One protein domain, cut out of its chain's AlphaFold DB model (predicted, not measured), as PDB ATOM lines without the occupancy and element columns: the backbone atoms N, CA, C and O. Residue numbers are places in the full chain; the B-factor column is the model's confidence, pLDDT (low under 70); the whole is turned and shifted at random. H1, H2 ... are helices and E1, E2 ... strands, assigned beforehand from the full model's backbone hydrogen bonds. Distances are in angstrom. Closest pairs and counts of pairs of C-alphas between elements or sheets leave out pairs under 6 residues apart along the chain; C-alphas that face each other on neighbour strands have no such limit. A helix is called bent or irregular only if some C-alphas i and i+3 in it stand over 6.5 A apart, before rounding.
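This is residues 688 to 709, 898 to 1007 and 1025 to 1033 of the 1033 residues of the protein "Nuclear pore complex protein" of Periconia macrospinosa (UniProt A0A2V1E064). A small two-stranded hairpin, E1 and E2, packs on H2b, an arm of the bent helix H2, which forms an up-and-down bundle with H4 and H6, each running against the one before it in the chain. H1 also packs on H2b, and H5 crosses one end of the bundle. The printed part has 141 residues, with two named strands, antiparallel, then six named helices: mostly helix. It is compact, with a radius of gyration of the C-alphas of 15.7 A and spans of 50 by 37 by 27 A.

E1, residues 689 to 691, and E2, residues 703 to 705, form a hairpin, with N 690 and O 704 within hydrogen-bond range at 2.8 A. H2, residues 926 to 953, is one helix by its hydrogen bonds but bent, C-alphas 934 and 937 being 7.4 A apart; its arms are H2a, 926 to 934, and H2b, 937 to 953. The closest C-alphas of E2 and H2b, Val 705 and Ala 942, are 5.7 A apart. H2b touches H6, residues 987 to 1007, the same way at a shallow tilt of 5 degrees; the closest C-alphas, Ile 941 and Phe 990, are 6.2 A apart. Its residues 944 to 948 alone touch H4, residues 961 to 970, opposite ways at a shallow 21 degrees, closest at the C-alphas of Leu 944 and Ala 962, 5.9 A. Residues 901 to 905 of H1, residues 899 to 915, alone touch residues 946 to 953 of H2b, closest at the C-alphas of Ser 905 and Gly 950, 7.4 A. H3, residues 956 to 959, touches H2b, closest at the C-alphas of Thr 958 and Ala 951, 5.1 A. H5, residues 972 to 983, is irregular, C-alphas 973 and 976 being 8.5 A apart; it touches H2a only at their ends, closest at the C-alphas of Val 980 and Lys 933, 5.7 A. Every O i to N i+4 pair is within hydrogen-bond range in H1, H2a, H2b and H4, with 5 of 8 in H5 and 14 of 17 in H6; H3 is too short for one.

E1 begins at C-alpha 689 (38.804, -40.914, -35.081). H6, 31.9 A long, ends at C-alpha 1007 (15.367, -54.185, -26.373). H1 measures 24.7 A and H2b 24.5 A.

The C-alphas of Thr 927 and Arg 1032, the two farthest apart, are 52.2 A apart. Residues 710 to 897 and 1008 to 1024 are not printed; the C-alpha gaps are 24.7 A and 15.4 A. The link E1 to E2 is long. pLDDT is under 70 at residues 694 to 696, 1003 to 1007 and 1025 to 1033.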
ATOM      1  N   LEU A 688      42.748 -40.408 -36.481       92.81
ATOM      2  CA  LEU A 688      42.066 -41.602 -37.001       92.81
ATOM      3  C   LEU A 688      40.570 -41.612 -36.665       92.81
ATOM      4  O   LEU A 688      39.764 -42.148 -37.426       92.81
ATOM      5  N   VAL A 689      40.199 -41.016 -35.530       91.88
ATOM      6  CA  VAL A 689      38.804 -40.914 -35.081       91.88
ATOM      7  C   VAL A 689      38.271 -39.484 -35.145       91.88
ATOM      8  O   VAL A 689      39.007 -38.505 -34.990       91.88
ATOM      9  N   GLU A 690      36.966 -39.358 -35.363       88.88
ATOM     10  CA  GLU A 690      36.202 -38.116 -35.258       88.88
ATOM     11  C   GLU A 690      35.192 -38.182 -34.112       88.88
ATOM     12  O   GLU A 690      34.733 -39.258 -33.725       88.88
ATOM     13  N   SER A 691      34.862 -37.016 -33.555       86.00
ATOM     14  CA  SER A 691      33.794 -36.897 -32.563       86.00
ATOM     15  C   SER A 691      32.447 -37.120 -33.243       86.00
ATOM     16  O   SER A 691      32.197 -36.555 -34.308       86.00
ATOM     17  N   TRP A 692      31.581 -37.920 -32.625       81.88
ATOM     18  CA  TRP A 692      30.247 -38.214 -33.139       81.88
ATOM     19  C   TRP A 692      29.164 -37.847 -32.127       81.88
ATOM     20  O   TRP A 692      29.384 -37.835 -30.915       81.88
ATOM     21  N   ALA A 693      27.977 -37.526 -32.632       76.44
ATOM     22  CA  ALA A 693      26.893 -36.985 -31.832       76.44
ATOM     23  C   ALA A 693      26.295 -38.007 -30.844       76.44
ATOM     24  O   ALA A 693      26.125 -39.185 -31.155       76.44
ATOM     25  N   GLU A 694      25.886 -37.523 -29.666       65.31
ATOM     26  CA  GLU A 694      25.365 -38.359 -28.568       65.31
ATOM     27  C   GLU A 694      24.055 -39.102 -28.887       65.31
ATOM     28  O   GLU A 694      23.710 -40.062 -28.198       65.31
ATOM     29  N   HIS A 695      23.303 -38.683 -29.909       66.56
ATOM     30  CA  HIS A 695      22.032 -39.330 -30.254       66.56
ATOM     31  C   HIS A 695      22.221 -40.742 -30.831       66.56
ATOM     32  O   HIS A 695      21.364 -41.597 -30.613       66.56
ATOM     33  N   ASP A 696      23.377 -41.021 -31.441       69.94
ATOM     34  CA  ASP A 696      23.746 -42.351 -31.943       69.94
ATOM     35  C   ASP A 696      24.632 -43.124 -30.958       69.94
ATOM     36  O   ASP A 696      25.316 -44.080 -31.331       69.94
ATOM     37  N   ALA A 697      24.608 -42.753 -29.672       72.06
ATOM     38  CA  ALA A 697      25.439 -43.358 -28.628       72.06
ATOM     39  C   ALA A 697      25.214 -44.871 -28.424       72.06
ATOM     40  O   ALA A 697      25.933 -45.498 -27.650       72.06
ATOM     41  N   PHE A 698      24.205 -45.462 -29.075       72.06
ATOM     42  CA  PHE A 698      23.990 -46.908 -29.103       72.06
ATOM     43  C   PHE A 698      24.911 -47.624 -30.105       72.06
ATOM     44  O   PHE A 698      25.328 -48.746 -29.828       72.06
ATOM     45  N   LEU A 699      25.275 -46.982 -31.223       75.50
ATOM     46  CA  LEU A 699      26.189 -47.523 -32.238       75.50
ATOM     47  C   LEU A 699      27.645 -47.182 -31.936       75.50
ATOM     48  O   LEU A 699      28.501 -48.058 -32.040       75.50
ATOM     49  N   TRP A 700      27.915 -45.943 -31.521       87.75
ATOM     50  CA  TRP A 700      29.279 -45.456 -31.316       87.75
ATOM     51  C   TRP A 700      29.462 -44.794 -29.944       87.75
ATOM     52  O   TRP A 700      28.569 -44.084 -29.481       87.75
ATOM     53  N   PRO A 701      30.631 -44.935 -29.298       86.88
ATOM     54  CA  PRO A 701      30.910 -44.381 -27.968       86.88
ATOM     55  C   PRO A 701      31.249 -42.876 -27.978       86.88
ATOM     56  O   PRO A 701      32.144 -42.425 -27.262       86.88
ATOM     57  N   GLY A 702      30.560 -42.082 -28.804       83.94
ATOM     58  CA  GLY A 702      30.853 -40.655 -29.023       83.94
ATOM     59  C   GLY A 702      32.055 -40.389 -29.938       83.94
ATOM     60  O   GLY A 702      32.402 -39.237 -30.182       83.94
ATOM     61  N   VAL A 703      32.679 -41.443 -30.470       90.19
ATOM     62  CA  VAL A 703      33.747 -41.372 -31.473       90.19
ATOM     63  C   VAL A 703      33.531 -42.416 -32.557       90.19
ATOM     64  O   VAL A 703      33.078 -43.527 -32.268       90.19
ATOM     65  N   ARG A 704      33.892 -42.082 -33.794       89.94
ATOM     66  CA  ARG A 704      33.792 -42.963 -34.964       89.94
ATOM     67  C   ARG A 704      35.090 -42.920 -35.765       89.94
ATOM     68  O   ARG A 704      35.773 -41.899 -35.767       89.94
ATOM     69  N   VAL A 705      35.454 -44.020 -36.423       91.56
ATOM     70  CA  VAL A 705      36.593 -44.031 -37.358       91.56
ATOM     71  C   VAL A 705      36.289 -43.079 -38.516       91.56
ATOM     72  O   VAL A 705      35.181 -43.092 -39.055       91.56
ATOM     73  N   LYS A 706      37.252 -42.239 -38.894       89.88
ATOM     74  CA  LYS A 706      37.074 -41.314 -40.015       89.88
ATOM     75  C   LYS A 706      36.971 -42.056 -41.339       89.88
ATOM     76  O   LYS A 706      37.678 -43.034 -41.565       89.88
ATOM     77  N   HIS A 707      36.111 -41.548 -42.217       81.62
ATOM     78  CA  HIS A 707      35.991 -42.044 -43.586       81.62
ATOM     79  C   HIS A 707      37.215 -41.645 -44.427       81.62
ATOM     80  O   HIS A 707      37.884 -42.503 -44.998       81.62
ATOM     81  N   ASP A 708      37.552 -40.353 -44.425       84.62
ATOM     82  CA  ASP A 708      38.657 -39.806 -45.212       84.62
ATOM     83  C   ASP A 708      39.887 -39.605 -44.320       84.62
ATOM     84  O   ASP A 708      39.993 -38.641 -43.555       84.62
ATOM     85  N   LEU A 709      40.814 -40.560 -44.392       88.94
ATOM     86  CA  LEU A 709      42.094 -40.482 -43.697       88.94
ATOM     87  C   LEU A 709      43.082 -39.606 -44.477       88.94
ATOM     88  O   LEU A 709      43.150 -39.652 -45.704       88.94
ATOM     89  N   THR A 898      26.259 -60.629 -42.918       79.06
ATOM     90  CA  THR A 898      27.218 -60.153 -41.898       79.06
ATOM     91  C   THR A 898      28.538 -60.929 -41.919       79.06
ATOM     92  O   THR A 898      29.311 -60.876 -40.964       79.06
ATOM     93  N   LYS A 899      28.801 -61.705 -42.980       82.38
ATOM     94  CA  LYS A 899      29.985 -62.573 -43.076       82.38
ATOM     95  C   LYS A 899      31.287 -61.764 -43.089       82.38
ATOM     96  O   LYS A 899      32.191 -62.080 -42.322       82.38
ATOM     97  N   ASN A 900      31.344 -60.714 -43.910       82.69
ATOM     98  CA  ASN A 900      32.540 -59.892 -44.098       82.69
ATOM     99  C   ASN A 900      32.919 -59.156 -42.811       82.69
ATOM    100  O   ASN A 900      34.033 -59.313 -42.328       82.69
ATOM    101  N   ILE A 901      31.966 -58.451 -42.190       86.31
ATOM    102  CA  ILE A 901      32.225 -57.703 -40.952       86.31
ATOM    103  C   ILE A 901      32.626 -58.620 -39.780       86.31
ATOM    104  O   ILE A 901      33.457 -58.247 -38.958       86.31
ATOM    105  N   LYS A 902      32.115 -59.862 -39.729       86.12
ATOM    106  CA  LYS A 902      32.548 -60.876 -38.749       86.12
ATOM    107  C   LYS A 902      33.992 -61.321 -38.961       86.12
ATOM    108  O   LYS A 902      34.745 -61.411 -37.995       86.12
ATOM    109  N   GLN A 903      34.370 -61.604 -40.207       88.00
ATOM    110  CA  GLN A 903      35.741 -61.981 -40.555       88.00
ATOM    111  C   GLN A 903      36.714 -60.825 -40.288       88.00
ATOM    112  O   GLN A 903      37.787 -61.031 -39.721       88.00
ATOM    113  N   LEU A 904      36.306 -59.605 -40.635       89.81
ATOM    114  CA  LEU A 904      37.085 -58.397 -40.413       89.81
ATOM    115  C   LEU A 904      37.278 -58.112 -38.920       89.81
ATOM    116  O   LEU A 904      38.402 -57.866 -38.504       89.81
ATOM    117  N   SER A 905      36.229 -58.249 -38.097       89.31
ATOM    118  CA  SER A 905      36.335 -58.126 -36.635       89.31
ATOM    119  C   SER A 905      37.367 -59.088 -36.045       89.31
ATOM    120  O   SER A 905      38.175 -58.658 -35.227       89.31
ATOM    121  N   GLY A 906      37.359 -60.362 -36.455       88.19
ATOM    122  CA  GLY A 906      38.336 -61.343 -35.971       88.19
ATOM    123  C   GLY A 906      39.764 -61.043 -36.435       88.19
ATOM    124  O   GLY A 906      40.714 -61.265 -35.693       88.19
ATOM    125  N   THR A 907      39.916 -60.483 -37.639       91.50
ATOM    126  CA  THR A 907      41.226 -60.075 -38.169       91.50
ATOM    127  C   THR A 907      41.760 -58.850 -37.424       91.50
ATOM    128  O   THR A 907      42.905 -58.859 -36.985       91.50
ATOM    129  N   ILE A 908      40.929 -57.822 -37.216       92.88
ATOM    130  CA  ILE A 908      41.287 -56.623 -36.441       92.88
ATOM    131  C   ILE A 908      41.721 -57.013 -35.029       92.88
ATOM    132  O   ILE A 908      42.732 -56.507 -34.559       92.88
ATOM    133  N   GLU A 909      41.003 -57.926 -34.371       90.50
ATOM    134  CA  GLU A 909      41.344 -58.400 -33.028       90.50
ATOM    135  C   GLU A 909      42.737 -59.044 -32.971       90.50
ATOM    136  O   GLU A 909      43.546 -58.659 -32.130       90.50
ATOM    137  N   ALA A 910      43.058 -59.945 -33.906       90.00
ATOM    138  CA  ALA A 910      44.369 -60.596 -33.953       90.00
ATOM    139  C   ALA A 910      45.522 -59.592 -34.161       90.00
ATOM    140  O   ALA A 910      46.545 -59.660 -33.479       90.00
ATOM    141  N   PHE A 911      45.353 -58.627 -35.073       89.69
ATOM    142  CA  PHE A 911      46.359 -57.581 -35.297       89.69
ATOM    143  C   PHE A 911      46.443 -56.594 -34.128       89.69
ATOM    144  O   PHE A 911      47.533 -56.137 -33.798       89.69
ATOM    145  N   PHE A 912      45.319 -56.282 -33.481       91.75
ATOM    146  CA  PHE A 912      45.281 -55.421 -32.303       91.75
ATOM    147  C   PHE A 912      46.065 -56.029 -31.139       91.75
ATOM    148  O   PHE A 912      46.900 -55.345 -30.552       91.75
ATOM    149  N   GLU A 913      45.859 -57.315 -30.840       88.44
ATOM    150  CA  GLU A 913      46.631 -58.015 -29.809       88.44
ATOM    151  C   GLU A 913      48.134 -58.004 -30.122       88.44
ATOM    152  O   GLU A 913      48.933 -57.719 -29.232       88.44
ATOM    153  N   SER A 914      48.508 -58.217 -31.389       87.69
ATOM    154  CA  SER A 914      49.908 -58.200 -31.832       87.69
ATOM    155  C   SER A 914      50.569 -56.821 -31.690       87.69
ATOM    156  O   SER A 914      51.691 -56.725 -31.204       87.69
ATOM    157  N   VAL A 915      49.874 -55.735 -32.054       89.12
ATOM    158  CA  VAL A 915      50.395 -54.354 -31.941       89.12
ATOM    159  C   VAL A 915      50.581 -53.924 -30.479       89.12
ATOM    160  O   VAL A 915      51.448 -53.099 -30.185       89.12
ATOM    161  N   LEU A 916      49.782 -54.463 -29.551       88.44
ATOM    162  CA  LEU A 916      49.885 -54.159 -28.118       88.44
ATOM    163  C   LEU A 916      50.892 -55.031 -27.357       88.44
ATOM    164  O   LEU A 916      51.121 -54.775 -26.173       88.44
ATOM    165  N   ASP A 917      51.493 -56.022 -28.013       86.31
ATOM    166  CA  ASP A 917      52.521 -56.895 -27.442       86.31
ATOM    167  C   ASP A 917      53.840 -56.813 -28.236       86.31
ATOM    168  O   ASP A 917      54.318 -57.813 -28.790       86.31
ATOM    169  N   PRO A 918      54.453 -55.614 -28.350       85.25
ATOM    170  CA  PRO A 918      55.730 -55.492 -29.024       85.25
ATOM    171  C   PRO A 918      56.777 -56.291 -28.246       85.25
ATOM    172  O   PRO A 918      57.001 -56.083 -27.058       85.25
ATOM    173  N   LYS A 919      57.504 -57.175 -28.934       82.88
ATOM    174  CA  LYS A 919      58.570 -57.996 -28.322       82.88
ATOM    175  C   LYS A 919      59.809 -57.179 -27.863       82.88
ATOM    176  O   LYS A 919      60.882 -57.745 -27.647       82.88
ATOM    177  N   PHE A 920      59.721 -55.849 -27.849       85.00
ATOM    178  CA  PHE A 920      60.760 -54.888 -27.471       85.00
ATOM    179  C   PHE A 920      60.111 -53.751 -26.671       85.00
ATOM    180  O   PHE A 920      58.918 -53.506 -26.813       85.00
ATOM    181  N   ASP A 921      60.893 -53.025 -25.874       85.44
ATOM    182  CA  ASP A 921      60.382 -51.865 -25.139       85.44
ATOM    183  C   ASP A 921      60.329 -50.619 -26.050       85.44
ATOM    184  O   ASP A 921      61.389 -50.093 -26.421       85.44
ATOM    185  N   PRO A 922      59.131 -50.107 -26.402       85.31
ATOM    186  CA  PRO A 922      58.988 -48.964 -27.299       85.31
ATOM    187  C   PRO A 922      59.452 -47.639 -26.691       85.31
ATOM    188  O   PRO A 922      59.607 -46.670 -27.426       85.31
ATOM    189  N   THR A 923      59.693 -47.566 -25.378       86.19
ATOM    190  CA  THR A 923      60.164 -46.341 -24.712       86.19
ATOM    191  C   THR A 923      61.668 -46.105 -24.871       86.19
ATOM    192  O   THR A 923      62.139 -44.985 -24.680       86.19
ATOM    193  N   THR A 924      62.423 -47.146 -25.238       86.12
ATOM    194  CA  THR A 924      63.893 -47.098 -25.336       86.12
ATOM    195  C   THR A 924      64.400 -46.374 -26.577       86.12
ATOM    196  O   THR A 924      65.508 -45.839 -26.576       86.12
ATOM    197  N   ASP A 925      63.597 -46.344 -27.636       85.00
ATOM    198  CA  ASP A 925      63.935 -45.726 -28.909       85.00
ATOM    199  C   ASP A 925      63.067 -44.478 -29.101       85.00
ATOM    200  O   ASP A 925      61.840 -44.545 -29.186       85.00
ATOM    201  N   ALA A 926      63.708 -43.308 -29.133       86.12
ATOM    202  CA  ALA A 926      63.004 -42.032 -29.188       86.12
ATOM    203  C   ALA A 926      62.122 -41.900 -30.438       86.12
ATOM    204  O   ALA A 926      61.054 -41.292 -30.372       86.12
ATOM    205  N   THR A 927      62.559 -42.471 -31.558       85.06
ATOM    206  CA  THR A 927      61.915 -42.307 -32.862       85.06
ATOM    207  C   THR A 927      60.670 -43.191 -32.985       85.06
ATOM    208  O   THR A 927      59.573 -42.667 -33.217       85.06
ATOM    209  N   ILE A 928      60.762 -44.474 -32.611       90.31
ATOM    210  CA  ILE A 928      59.583 -45.352 -32.537       90.31
ATOM    211  C   ILE A 928      58.575 -44.867 -31.491       90.31
ATOM    212  O   ILE A 928      57.363 -44.935 -31.701       90.31
ATOM    213  N   TRP A 929      59.061 -44.301 -30.381       93.19
ATOM    214  CA  TRP A 929      58.203 -43.749 -29.340       93.19
ATOM    215  C   TRP A 929      57.359 -42.577 -29.853       93.19
ATOM    216  O   TRP A 929      56.216 -42.392 -29.431       93.19
ATOM    217  N   MET A 930      57.888 -41.778 -30.784       93.31
ATOM    218  CA  MET A 930      57.129 -40.706 -31.432       93.31
ATOM    219  C   MET A 930      56.009 -41.250 -32.316       93.31
ATOM    220  O   MET A 930      54.888 -40.746 -32.230       93.31
ATOM    221  N   VAL A 931      56.268 -42.319 -33.073       94.50
ATOM    222  CA  VAL A 931      55.223 -43.031 -33.826       94.50
ATOM    223  C   VAL A 931      54.149 -43.550 -32.866       94.50
ATOM    224  O   VAL A 931      52.960 -43.305 -33.061       94.50
ATOM    225  N   TYR A 932      54.545 -44.194 -31.769       94.69
ATOM    226  CA  TYR A 932      53.597 -44.761 -30.809       94.69
ATOM    227  C   TYR A 932      52.710 -43.682 -30.174       94.69
ATOM    228  O   TYR A 932      51.493 -43.849 -30.103       94.69
ATOM    229  N   LYS A 933      53.285 -42.531 -29.805       94.56
ATOM    230  CA  LYS A 933      52.526 -41.364 -29.325       94.56
ATOM    231  C   LYS A 933      51.524 -40.837 -30.353       94.56
ATOM    232  O   LYS A 933      50.420 -40.450 -29.972       94.56
ATOM    233  N   ALA A 934      51.875 -40.842 -31.636       95.06
ATOM    234  CA  ALA A 934      51.001 -40.327 -32.683       95.06
ATOM    235  C   ALA A 934      49.823 -41.263 -33.017       95.06
ATOM    236  O   ALA A 934      48.734 -40.761 -33.312       95.06
ATOM    237  N   TYR A 935      50.026 -42.588 -32.962       95.81
ATOM    238  CA  TYR A 935      49.085 -43.579 -33.504       95.81
ATOM    239  C   TYR A 935      48.420 -44.490 -32.464       95.81
ATOM    240  O   TYR A 935      47.232 -44.779 -32.599       95.81
ATOM    241  N   VAL A 936      49.124 -44.947 -31.422       94.75
ATOM    242  CA  VAL A 936      48.599 -45.992 -30.515       94.75
ATOM    243  C   VAL A 936      47.325 -45.550 -29.775       94.75
ATOM    244  O   VAL A 936      46.346 -46.297 -29.812       94.75
ATOM    245  N   PRO A 937      47.242 -44.338 -29.179       95.12
ATOM    246  CA  PRO A 937      46.003 -43.881 -28.545       95.12
ATOM    247  C   PRO A 937      44.823 -43.807 -29.516       95.12
ATOM    248  O   PRO A 937      43.686 -44.091 -29.147       95.12
ATOM    249  N   GLU A 938      45.091 -43.421 -30.762       94.75
ATOM    250  CA  GLU A 938      44.090 -43.275 -31.819       94.75
ATOM    251  C   GLU A 938      43.559 -44.632 -32.275       94.75
ATOM    252  O   GLU A 938      42.348 -44.808 -32.369       94.75
ATOM    253  N   VAL A 939      44.447 -45.610 -32.463       95.31
ATOM    254  CA  VAL A 939      44.101 -46.992 -32.814       95.31
ATOM    255  C   VAL A 939      43.298 -47.672 -31.701       95.31
ATOM    256  O   VAL A 939      42.295 -48.320 -31.991       95.31
ATOM    257  N   ILE A 940      43.669 -47.487 -30.430       94.75
ATOM    258  CA  ILE A 940      42.926 -48.058 -29.293       94.75
ATOM    259  C   ILE A 940      41.524 -47.454 -29.191       94.75
ATOM    260  O   ILE A 940      40.542 -48.178 -29.033       94.75
ATOM    261  N   ILE A 941      41.404 -46.132 -29.322       94.25
ATOM    262  CA  ILE A 941      40.103 -45.457 -29.282       94.25
ATOM    263  C   ILE A 941      39.241 -45.848 -30.495       94.25
ATOM    264  O   ILE A 941      38.042 -46.088 -30.342       94.25
ATOM    265  N   ALA A 942      39.839 -45.975 -31.683       94.00
ATOM    266  CA  ALA A 942      39.165 -46.489 -32.873       94.00
ATOM    267  C   ALA A 942      38.653 -47.918 -32.658       94.00
ATOM    268  O   ALA A 942      37.500 -48.208 -32.971       94.00
ATOM    269  N   TYR A 943      39.467 -48.793 -32.063       94.75
ATOM    270  CA  TYR A 943      39.078 -50.171 -31.782       94.75
ATOM    271  C   TYR A 943      37.902 -50.260 -30.799       94.75
ATOM    272  O   TYR A 943      36.984 -51.044 -31.016       94.75
ATOM    273  N   LEU A 944      37.840 -49.400 -29.775       92.81
ATOM    274  CA  LEU A 944      36.669 -49.320 -28.887       92.81
ATOM    275  C   LEU A 944      35.382 -48.946 -29.642       92.81
ATOM    276  O   LEU A 944      34.316 -49.489 -29.348       92.81
ATOM    277  N   SER A 945      35.480 -48.057 -30.638       91.62
ATOM    278  CA  SER A 945      34.358 -47.727 -31.527       91.62
ATOM    279  C   SER A 945      33.922 -48.937 -32.363       91.62
ATOM    280  O   SER A 945      32.734 -49.260 -32.400       91.62
ATOM    281  N   VAL A 946      34.888 -49.669 -32.936       91.94
ATOM    282  CA  VAL A 946      34.666 -50.922 -33.683       91.94
ATOM    283  C   VAL A 946      33.994 -51.993 -32.821       91.94
ATOM    284  O   VAL A 946      33.072 -52.663 -33.278       91.94
ATOM    285  N   LEU A 947      34.406 -52.156 -31.562       90.56
ATOM    286  CA  LEU A 947      33.815 -53.144 -30.654       90.56
ATOM    287  C   LEU A 947      32.350 -52.830 -30.326       90.56
ATOM    288  O   LEU A 947      31.523 -53.750 -30.280       90.56
ATOM    289  N   GLN A 948      32.014 -51.548 -30.133       88.06
ATOM    290  CA  GLN A 948      30.635 -51.135 -29.879       88.06
ATOM    291  C   GLN A 948      29.755 -51.298 -31.122       88.06
ATOM    292  O   GLN A 948      28.679 -51.892 -31.018       88.06
ATOM    293  N   SER A 949      30.201 -50.853 -32.301       86.19
ATOM    294  CA  SER A 949      29.402 -51.035 -33.517       86.19
ATOM    295  C   SER A 949      29.336 -52.509 -33.937       86.19
ATOM    296  O   SER A 949      28.281 -53.003 -34.347       86.19
ATOM    297  N   GLY A 950      30.391 -53.283 -33.678       85.19
ATOM    298  CA  GLY A 950      30.390 -54.743 -33.764       85.19
ATOM    299  C   GLY A 950      29.350 -55.393 -32.846       85.19
ATOM    300  O   GLY A 950      28.702 -56.359 -33.251       85.19
ATOM    301  N   ALA A 951      29.090 -54.831 -31.660       82.31
ATOM    302  CA  ALA A 951      28.068 -55.361 -30.750       82.31
ATOM    303  C   ALA A 951      26.650 -55.239 -31.315       82.31
ATOM    304  O   ALA A 951      25.771 -56.045 -30.991       82.31
ATOM    305  N   PHE A 952      26.448 -54.265 -32.203       78.69
ATOM    306  CA  PHE A 952      25.208 -54.061 -32.932       78.69
ATOM    307  C   PHE A 952      25.092 -54.979 -34.163       78.69
ATOM    308  O   PHE A 952      24.069 -55.650 -34.330       78.69
ATOM    309  N   PHE A 953      26.128 -55.051 -35.011       78.81
ATOM    310  CA  PHE A 953      26.078 -55.794 -36.284       78.81
ATOM    311  C   PHE A 953      26.392 -57.297 -36.170       78.81
ATOM    312  O   PHE A 953      25.886 -58.095 -36.964       78.81
ATOM    313  N   ILE A 954      27.218 -57.706 -35.200       80.88
ATOM    314  CA  ILE A 954      27.748 -59.073 -35.061       80.88
ATOM    315  C   ILE A 954      27.059 -59.822 -33.919       80.88
ATOM    316  O   ILE A 954      26.259 -60.730 -34.171       80.88
ATOM    317  N   HIS A 955      27.406 -59.491 -32.672       77.38
ATOM    318  CA  HIS A 955      26.885 -60.126 -31.462       77.38
ATOM    319  C   HIS A 955      27.143 -59.239 -30.244       77.38
ATOM    320  O   HIS A 955      28.219 -58.674 -30.124       77.38
ATOM    321  N   ARG A 956      26.210 -59.196 -29.289       71.44
ATOM    322  CA  ARG A 956      26.284 -58.307 -28.110       71.44
ATOM    323  C   ARG A 956      27.530 -58.525 -27.242       71.44
ATOM    324  O   ARG A 956      27.959 -57.602 -26.558       71.44
ATOM    325  N   ASP A 957      28.109 -59.719 -27.298       73.81
ATOM    326  CA  ASP A 957      29.308 -60.086 -26.540       73.81
ATOM    327  C   ASP A 957      30.585 -59.397 -27.056       73.81
ATOM    328  O   ASP A 957      31.559 -59.329 -26.324       73.81
ATOM    329  N   THR A 958      30.629 -58.816 -28.265       78.50
ATOM    330  CA  THR A 958      31.836 -58.071 -28.690       78.50
ATOM    331  C   THR A 958      32.082 -56.823 -27.842       78.50
ATOM    332  O   THR A 958      33.231 -56.422 -27.684       78.50
ATOM    333  N   ALA A 959      31.045 -56.240 -27.228       76.50
ATOM    334  CA  ALA A 959      31.219 -55.120 -26.307       76.50
ATOM    335  C   ALA A 959      31.910 -55.524 -24.990       76.50
ATOM    336  O   ALA A 959      32.532 -54.668 -24.366       76.50
ATOM    337  N   THR A 960      31.869 -56.799 -24.563       80.56
ATOM    338  CA  THR A 960      32.590 -57.219 -23.341       80.56
ATOM    339  C   THR A 960      34.099 -57.133 -23.526       80.56
ATOM    340  O   THR A 960      34.799 -56.771 -22.584       80.56
ATOM    341  N   LYS A 961      34.591 -57.327 -24.756       83.00
ATOM    342  CA  LYS A 961      36.009 -57.157 -25.106       83.00
ATOM    343  C   LYS A 961      36.506 -55.725 -24.901       83.00
ATOM    344  O   LYS A 961      37.690 -55.518 -24.677       83.00
ATOM    345  N   ALA A 962      35.624 -54.723 -24.916       84.12
ATOM    346  CA  ALA A 962      36.019 -53.345 -24.620       84.12
ATOM    347  C   ALA A 962      36.472 -53.178 -23.160       84.12
ATOM    348  O   ALA A 962      37.309 -52.325 -22.868       84.12
ATOM    349  N   MET A 963      35.956 -54.011 -22.248       84.38
ATOM    350  CA  MET A 963      36.415 -54.046 -20.858       84.38
ATOM    351  C   MET A 963      37.783 -54.723 -20.742       84.38
ATOM    352  O   MET A 963      38.606 -54.277 -19.948       84.38
ATOM    353  N   ASP A 964      38.063 -55.723 -21.582       85.69
ATOM    354  CA  ASP A 964      39.399 -56.322 -21.676       85.69
ATOM    355  C   ASP A 964      40.434 -55.307 -22.191       85.69
ATOM    356  O   ASP A 964      41.566 -55.278 -21.728       85.69
ATOM    357  N   VAL A 965      40.057 -54.390 -23.088       87.69
ATOM    358  CA  VAL A 965      40.952 -53.287 -23.492       87.69
ATOM    359  C   VAL A 965      41.293 -52.385 -22.297       87.69
ATOM    360  O   VAL A 965      42.434 -51.943 -22.164       87.69
ATOM    361  N   ALA A 966      40.337 -52.132 -21.395       86.69
ATOM    362  CA  ALA A 966      40.586 -51.360 -20.178       86.69
ATOM    363  C   ALA A 966      41.539 -52.075 -19.210       86.69
ATOM    364  O   ALA A 966      42.409 -51.421 -18.633       86.69
ATOM    365  N   THR A 967      41.428 -53.400 -19.066       88.25
ATOM    366  CA  THR A 967      42.370 -54.181 -18.251       88.25
ATOM    367  C   THR A 967      43.754 -54.241 -18.890       88.25
ATOM    368  O   THR A 967      44.735 -54.059 -18.179       88.25
ATOM    369  N   ILE A 968      43.843 -54.381 -20.218       87.56
ATOM    370  CA  ILE A 968      45.111 -54.361 -20.965       87.56
ATOM    371  C   ILE A 968      45.858 -53.037 -20.776       87.56
ATOM    372  O   ILE A 968      47.066 -53.038 -20.556       87.56
ATOM    373  N   VAL A 969      45.164 -51.896 -20.860       86.88
ATOM    374  CA  VAL A 969      45.798 -50.580 -20.661       86.88
ATOM    375  C   VAL A 969      46.215 -50.378 -19.199       86.88
ATOM    376  O   VAL A 969      47.211 -49.709 -18.938       86.88
ATOM    377  N   ALA A 970      45.484 -50.960 -18.245       85.31
ATOM    378  CA  ALA A 970      45.791 -50.887 -16.816       85.31
ATOM    379  C   ALA A 970      46.846 -51.909 -16.342       85.31
ATOM    380  O   ALA A 970      47.262 -51.848 -15.184       85.31
ATOM    381  N   ASP A 971      47.282 -52.827 -17.207       87.38
ATOM    382  CA  ASP A 971      48.224 -53.893 -16.869       87.38
ATOM    383  C   ASP A 971      49.609 -53.335 -16.497       87.38
ATOM    384  O   ASP A 971      50.181 -52.502 -17.208       87.38
ATOM    385  N   SER A 972      50.162 -53.811 -15.378       81.81
ATOM    386  CA  SER A 972      51.506 -53.462 -14.914       81.81
ATOM    387  C   SER A 972      52.610 -53.977 -15.836       81.81
ATOM    388  O   SER A 972      53.657 -53.341 -15.925       81.81
ATOM    389  N   GLU A 973      52.388 -55.088 -16.549       80.69
ATOM    390  CA  GLU A 973      53.360 -55.617 -17.519       80.69
ATOM    391  C   GLU A 973      53.442 -54.748 -18.787       80.69
ATOM    392  O   GLU A 973      54.427 -54.797 -19.522       80.69
ATOM    393  N   ARG A 974      52.442 -53.887 -19.022       84.81
ATOM    394  CA  ARG A 974      52.345 -52.989 -20.184       84.81
ATOM    395  C   ARG A 974      52.366 -51.518 -19.776       84.81
ATOM    396  O   ARG A 974      51.656 -50.688 -20.346       84.81
ATOM    397  N   GLU A 975      53.232 -51.166 -18.824       85.75
ATOM    398  CA  GLU A 975      53.358 -49.799 -18.286       85.75
ATOM    399  C   GLU A 975      53.586 -48.734 -19.382       85.75
ATOM    400  O   GLU A 975      53.174 -47.576 -19.254       85.75
ATOM    401  N   TRP A 976      54.205 -49.121 -20.504       90.56
ATOM    402  CA  TRP A 976      54.409 -48.240 -21.651       90.56
ATOM    403  C   TRP A 976      53.088 -47.702 -22.230       90.56
ATOM    404  O   TRP A 976      53.050 -46.537 -22.618       90.56
ATOM    405  N   LEU A 977      51.987 -48.469 -22.224       90.31
ATOM    406  CA  LEU A 977      50.680 -48.005 -22.715       90.31
ATOM    407  C   LEU A 977      50.153 -46.835 -21.885       90.31
ATOM    408  O   LEU A 977      49.724 -45.816 -22.431       90.31
ATOM    409  N   GLN A 978      50.253 -46.946 -20.560       89.38
ATOM    410  CA  GLN A 978      49.863 -45.882 -19.634       89.38
ATOM    411  C   GLN A 978      50.715 -44.633 -19.872       89.38
ATOM    412  O   GLN A 978      50.180 -43.527 -19.990       89.38
ATOM    413  N   LYS A 979      52.032 -44.816 -20.031       91.44
ATOM    414  CA  LYS A 979      52.966 -43.729 -20.357       91.44
ATOM    415  C   LYS A 979      52.590 -43.027 -21.664       91.44
ATOM    416  O   LYS A 979      52.591 -41.796 -21.673       91.44
ATOM    417  N   VAL A 980      52.215 -43.753 -22.726       93.75
ATOM    418  CA  VAL A 980      51.759 -43.137 -23.989       93.75
ATOM    419  C   VAL A 980      50.532 -42.257 -23.736       93.75
ATOM    420  O   VAL A 980      50.572 -41.067 -24.034       93.75
ATOM    421  N   PHE A 981      49.461 -42.806 -23.153       93.38
ATOM    422  CA  PHE A 981      48.203 -42.069 -22.957       93.38
ATOM    423  C   PHE A 981      48.347 -40.838 -22.059       93.38
ATOM    424  O   PHE A 981      47.663 -39.833 -22.284       93.38
ATOM    425  N   LEU A 982      49.213 -40.913 -21.044       91.81
ATOM    426  CA  LEU A 982      49.519 -39.792 -20.159       91.81
ATOM    427  C   LEU A 982      50.316 -38.708 -20.892       91.81
ATOM    428  O   LEU A 982      49.933 -37.541 -20.843       91.81
ATOM    429  N   GLN A 983      51.370 -39.080 -21.626       92.94
ATOM    430  CA  GLN A 983      52.203 -38.125 -22.368       92.94
ATOM    431  C   GLN A 983      51.452 -37.447 -23.519       92.94
ATOM    432  O   GLN A 983      51.714 -36.286 -23.820       92.94
ATOM    433  N   THR A 984      50.506 -38.141 -24.155       93.81
ATOM    434  CA  THR A 984      49.683 -37.571 -25.231       93.81
ATOM    435  C   THR A 984      48.451 -36.825 -24.711       93.81
ATOM    436  O   THR A 984      47.706 -36.260 -25.509       93.81
ATOM    437  N   GLY A 985      48.170 -36.863 -23.400       92.56
ATOM    438  CA  GLY A 985      46.973 -36.264 -22.797       92.56
ATOM    439  C   GLY A 985      45.653 -36.951 -23.176       92.56
ATOM    440  O   GLY A 985      44.582 -36.371 -23.009       92.56
ATOM    441  N   ARG A 986      45.706 -38.186 -23.692       93.12
ATOM    442  CA  ARG A 986      44.547 -38.910 -24.256       93.12
ATOM    443  C   ARG A 986      43.857 -39.843 -23.269       93.12
ATOM    444  O   ARG A 986      42.830 -40.425 -23.604       93.12
ATOM    445  N   MET A 987      44.378 -39.962 -22.047       93.12
ATOM    446  CA  MET A 987      43.779 -40.802 -21.005       93.12
ATOM    447  C   MET A 987      42.315 -40.422 -20.719       93.12
ATOM    448  O   MET A 987      41.466 -41.294 -20.558       93.12
ATOM    449  N   LYS A 988      41.987 -39.121 -20.727       91.94
ATOM    450  CA  LYS A 988      40.608 -38.647 -20.534       91.94
ATOM    451  C   LYS A 988      39.668 -39.154 -21.631       91.94
ATOM    452  O   LYS A 988      38.566 -39.607 -21.325       91.94
ATOM    453  N   ASP A 989      40.101 -39.082 -22.886       90.31
ATOM    454  CA  ASP A 989      39.306 -39.533 -24.030       90.31
ATOM    455  C   ASP A 989      39.083 -41.043 -23.957       90.31
ATOM    456  O   ASP A 989      37.951 -41.499 -24.081       90.31
ATOM    457  N   PHE A 990      40.138 -41.807 -23.661       93.50
ATOM    458  CA  PHE A 990      40.059 -43.254 -23.470       93.50
ATOM    459  C   PHE A 990      39.029 -43.644 -22.399       93.50
ATOM    460  O   PHE A 990      38.103 -44.401 -22.685       93.50
ATOM    461  N   VAL A 991      39.130 -43.072 -21.193       92.31
ATOM    462  CA  VAL A 991      38.201 -43.367 -20.088       92.31
ATOM    463  C   VAL A 991      36.767 -42.964 -20.441       92.31
ATOM    464  O   VAL A 991      35.827 -43.699 -20.136       92.31
ATOM    465  N   THR A 992      36.585 -41.832 -21.127       91.25
ATOM    466  CA  THR A 992      35.261 -41.368 -21.573       91.25
ATOM    467  C   THR A 992      34.642 -42.342 -22.578       91.25
ATOM    468  O   THR A 992      33.477 -42.711 -22.442       91.25
ATOM    469  N   VAL A 993      35.424 -42.812 -23.554       90.94
ATOM    470  CA  VAL A 993      34.980 -43.779 -24.566       90.94
ATOM    471  C   VAL A 993      34.633 -45.120 -23.914       90.94
ATOM    472  O   VAL A 993      33.549 -45.639 -24.162       90.94
ATOM    473  N   VAL A 994      35.465 -45.644 -23.007       90.50
ATOM    474  CA  VAL A 994      35.175 -46.883 -22.251       90.50
ATOM    475  C   VAL A 994      33.897 -46.750 -21.410       90.50
ATOM    476  O   VAL A 994      33.063 -47.664 -21.384       90.50
ATOM    477  N   ALA A 995      33.691 -45.601 -20.757       88.38
ATOM    478  CA  ALA A 995      32.471 -45.324 -20.000       88.38
ATOM    479  C   ALA A 995      31.229 -45.280 -20.908       88.38
ATOM    480  O   ALA A 995      30.180 -45.818 -20.549       88.38
ATOM    481  N   ASN A 996      31.350 -44.704 -22.108       87.25
ATOM    482  CA  ASN A 996      30.275 -44.682 -23.098       87.25
ATOM    483  C   ASN A 996      29.944 -46.085 -23.626       87.25
ATOM    484  O   ASN A 996      28.761 -46.422 -23.696       87.25
ATOM    485  N   VAL A 997      30.950 -46.930 -23.898       86.25
ATOM    486  CA  VAL A 997      30.722 -48.342 -24.261       86.25
ATOM    487  C   VAL A 997      29.986 -49.070 -23.130       86.25
ATOM    488  O   VAL A 997      28.981 -49.735 -23.376       86.25
ATOM    489  N   SER A 998      30.402 -48.873 -21.873       83.88
ATOM    490  CA  SER A 998      29.739 -49.461 -20.692       83.88
ATOM    491  C   SER A 998      28.276 -49.011 -20.564       83.88
ATOM    492  O   SER A 998      27.377 -49.810 -20.298       83.88
ATOM    493  N   LYS A 999      28.003 -47.725 -20.815       82.44
ATOM    494  CA  LYS A 999      26.646 -47.160 -20.833       82.44
ATOM    495  C   LYS A 999      25.796 -47.748 -21.965       82.44
ATOM    496  O   LYS A 999      24.607 -47.997 -21.764       82.44
ATOM    497  N   ALA A1000      26.380 -47.987 -23.139       77.56
ATOM    498  CA  ALA A1000      25.701 -48.645 -24.253       77.56
ATOM    499  C   ALA A1000      25.384 -50.121 -23.939       77.56
ATOM    500  O   ALA A1000      24.293 -50.591 -24.266       77.56
ATOM    501  N   MET A1001      26.273 -50.832 -23.231       75.56
ATOM    502  CA  MET A1001      26.046 -52.212 -22.768       75.56
ATOM    503  C   MET A1001      24.811 -52.344 -21.865       75.56
ATOM    504  O   MET A1001      24.038 -53.286 -22.050       75.56
ATOM    505  N   LEU A1002      24.578 -51.377 -20.966       71.56
ATOM    506  CA  LEU A1002      23.370 -51.315 -20.124       71.56
ATOM    507  C   LEU A1002      22.088 -51.166 -20.961       71.56
ATOM    508  O   LEU A1002      21.105 -51.872 -20.744       71.56
ATOM    509  N   LYS A1003      22.113 -50.279 -21.964       65.19
ATOM    510  CA  LYS A1003      20.958 -49.990 -22.836       65.19
ATOM    511  C   LYS A1003      20.652 -51.097 -23.837       65.19
ATOM    512  O   LYS A1003      19.499 -51.291 -24.210       65.19
ATOM    513  N   LEU A1004      21.656 -51.871 -24.251       59.12
ATOM    514  CA  LEU A1004      21.450 -53.035 -25.114       59.12
ATOM    515  C   LEU A1004      20.460 -54.037 -24.471       59.12
ATOM    516  O   LEU A1004      19.782 -54.774 -25.193       59.12
ATOM    517  N   GLY A1005      20.357 -54.078 -23.131       50.75
ATOM    518  CA  GLY A1005      19.419 -54.903 -22.350       50.75
ATOM    519  C   GLY A1005      17.935 -54.573 -22.544       50.75
ATOM    520  O   GLY A1005      17.109 -55.480 -22.509       50.75
ATOM    521  N   GLU A1006      17.596 -53.318 -22.842       48.25
ATOM    522  CA  GLU A1006      16.214 -52.806 -22.836       48.25
ATOM    523  C   GLU A1006      15.390 -53.187 -24.088       48.25
ATOM    524  O   GLU A1006      14.187 -52.934 -24.153       48.25
ATOM    525  N   HIS A1007      16.002 -53.833 -25.088       42.53
ATOM    526  CA  HIS A1007      15.367 -54.185 -26.373       42.53
ATOM    527  C   HIS A1007      15.351 -55.697 -26.685       42.53
ATOM    528  O   HIS A1007      15.271 -56.105 -27.849       42.53
ATOM    529  N   ARG A1025      26.058 -60.527 -17.531       60.34
ATOM    530  CA  ARG A1025      25.146 -60.516 -16.370       60.34
ATOM    531  C   ARG A1025      25.242 -59.271 -15.488       60.34
ATOM    532  O   ARG A1025      24.213 -58.808 -15.027       60.34
ATOM    533  N   ILE A1026      26.445 -58.730 -15.273       59.41
ATOM    534  CA  ILE A1026      26.653 -57.532 -14.431       59.41
ATOM    535  C   ILE A1026      25.951 -56.296 -15.025       59.41
ATOM    536  O   ILE A1026      25.620 -55.361 -14.303       59.41
ATOM    537  N   TRP A1027      25.685 -56.315 -16.332       60.75
ATOM    538  CA  TRP A1027      25.124 -55.207 -17.100       60.75
ATOM    539  C   TRP A1027      23.657 -55.436 -17.506       60.75
ATOM    540  O   TRP A1027      23.099 -54.644 -18.263       60.75
ATOM    541  N   ASP A1028      23.025 -56.511 -17.022       60.03
ATOM    542  CA  ASP A1028      21.622 -56.823 -17.291       60.03
ATOM    543  C   ASP A1028      20.726 -56.285 -16.167       60.03
ATOM    544  O   ASP A1028      20.593 -56.891 -15.104       60.03
ATOM    545  N   MET A1029      20.076 -55.140 -16.407       55.41
ATOM    546  CA  MET A1029      19.199 -54.497 -15.419       55.41
ATOM    547  C   MET A1029      17.896 -55.272 -15.140       55.41
ATOM    548  O   MET A1029      17.135 -54.883 -14.254       55.41
ATOM    549  N   THR A1030      17.616 -56.360 -15.872       51.66
ATOM    550  CA  THR A1030      16.436 -57.215 -15.642       51.66
ATOM    551  C   THR A1030      16.688 -58.343 -14.637       51.66
ATOM    552  O   THR A1030      15.745 -59.007 -14.202       51.66
ATOM    553  N   ILE A1031      17.943 -58.541 -14.219       51.44
ATOM    554  CA  ILE A1031      18.347 -59.558 -13.249       51.44
ATOM    555  C   ILE A1031      18.631 -58.858 -11.912       51.44
ATOM    556  O   ILE A1031      19.508 -58.005 -11.820       51.44
ATOM    557  N   ARG A1032      17.896 -59.214 -10.848       40.16
ATOM    558  CA  ARG A1032      18.299 -58.847  -9.477       40.16
ATOM    559  C   ARG A1032      19.594 -59.600  -9.158       40.16
ATOM    560  O   ARG A1032      19.559 -60.828  -9.111       40.16
ATOM    561  N   ASN A1033      20.694 -58.859  -9.007       39.91
ATOM    562  CA  ASN A1033      21.991 -59.384  -8.566       39.91
ATOM    563  C   ASN A1033      21.916 -60.022  -7.180       39.91
ATOM    564  O   ASN A1033      21.197 -59.463  -6.318       39.91
TER     565      ASN A1033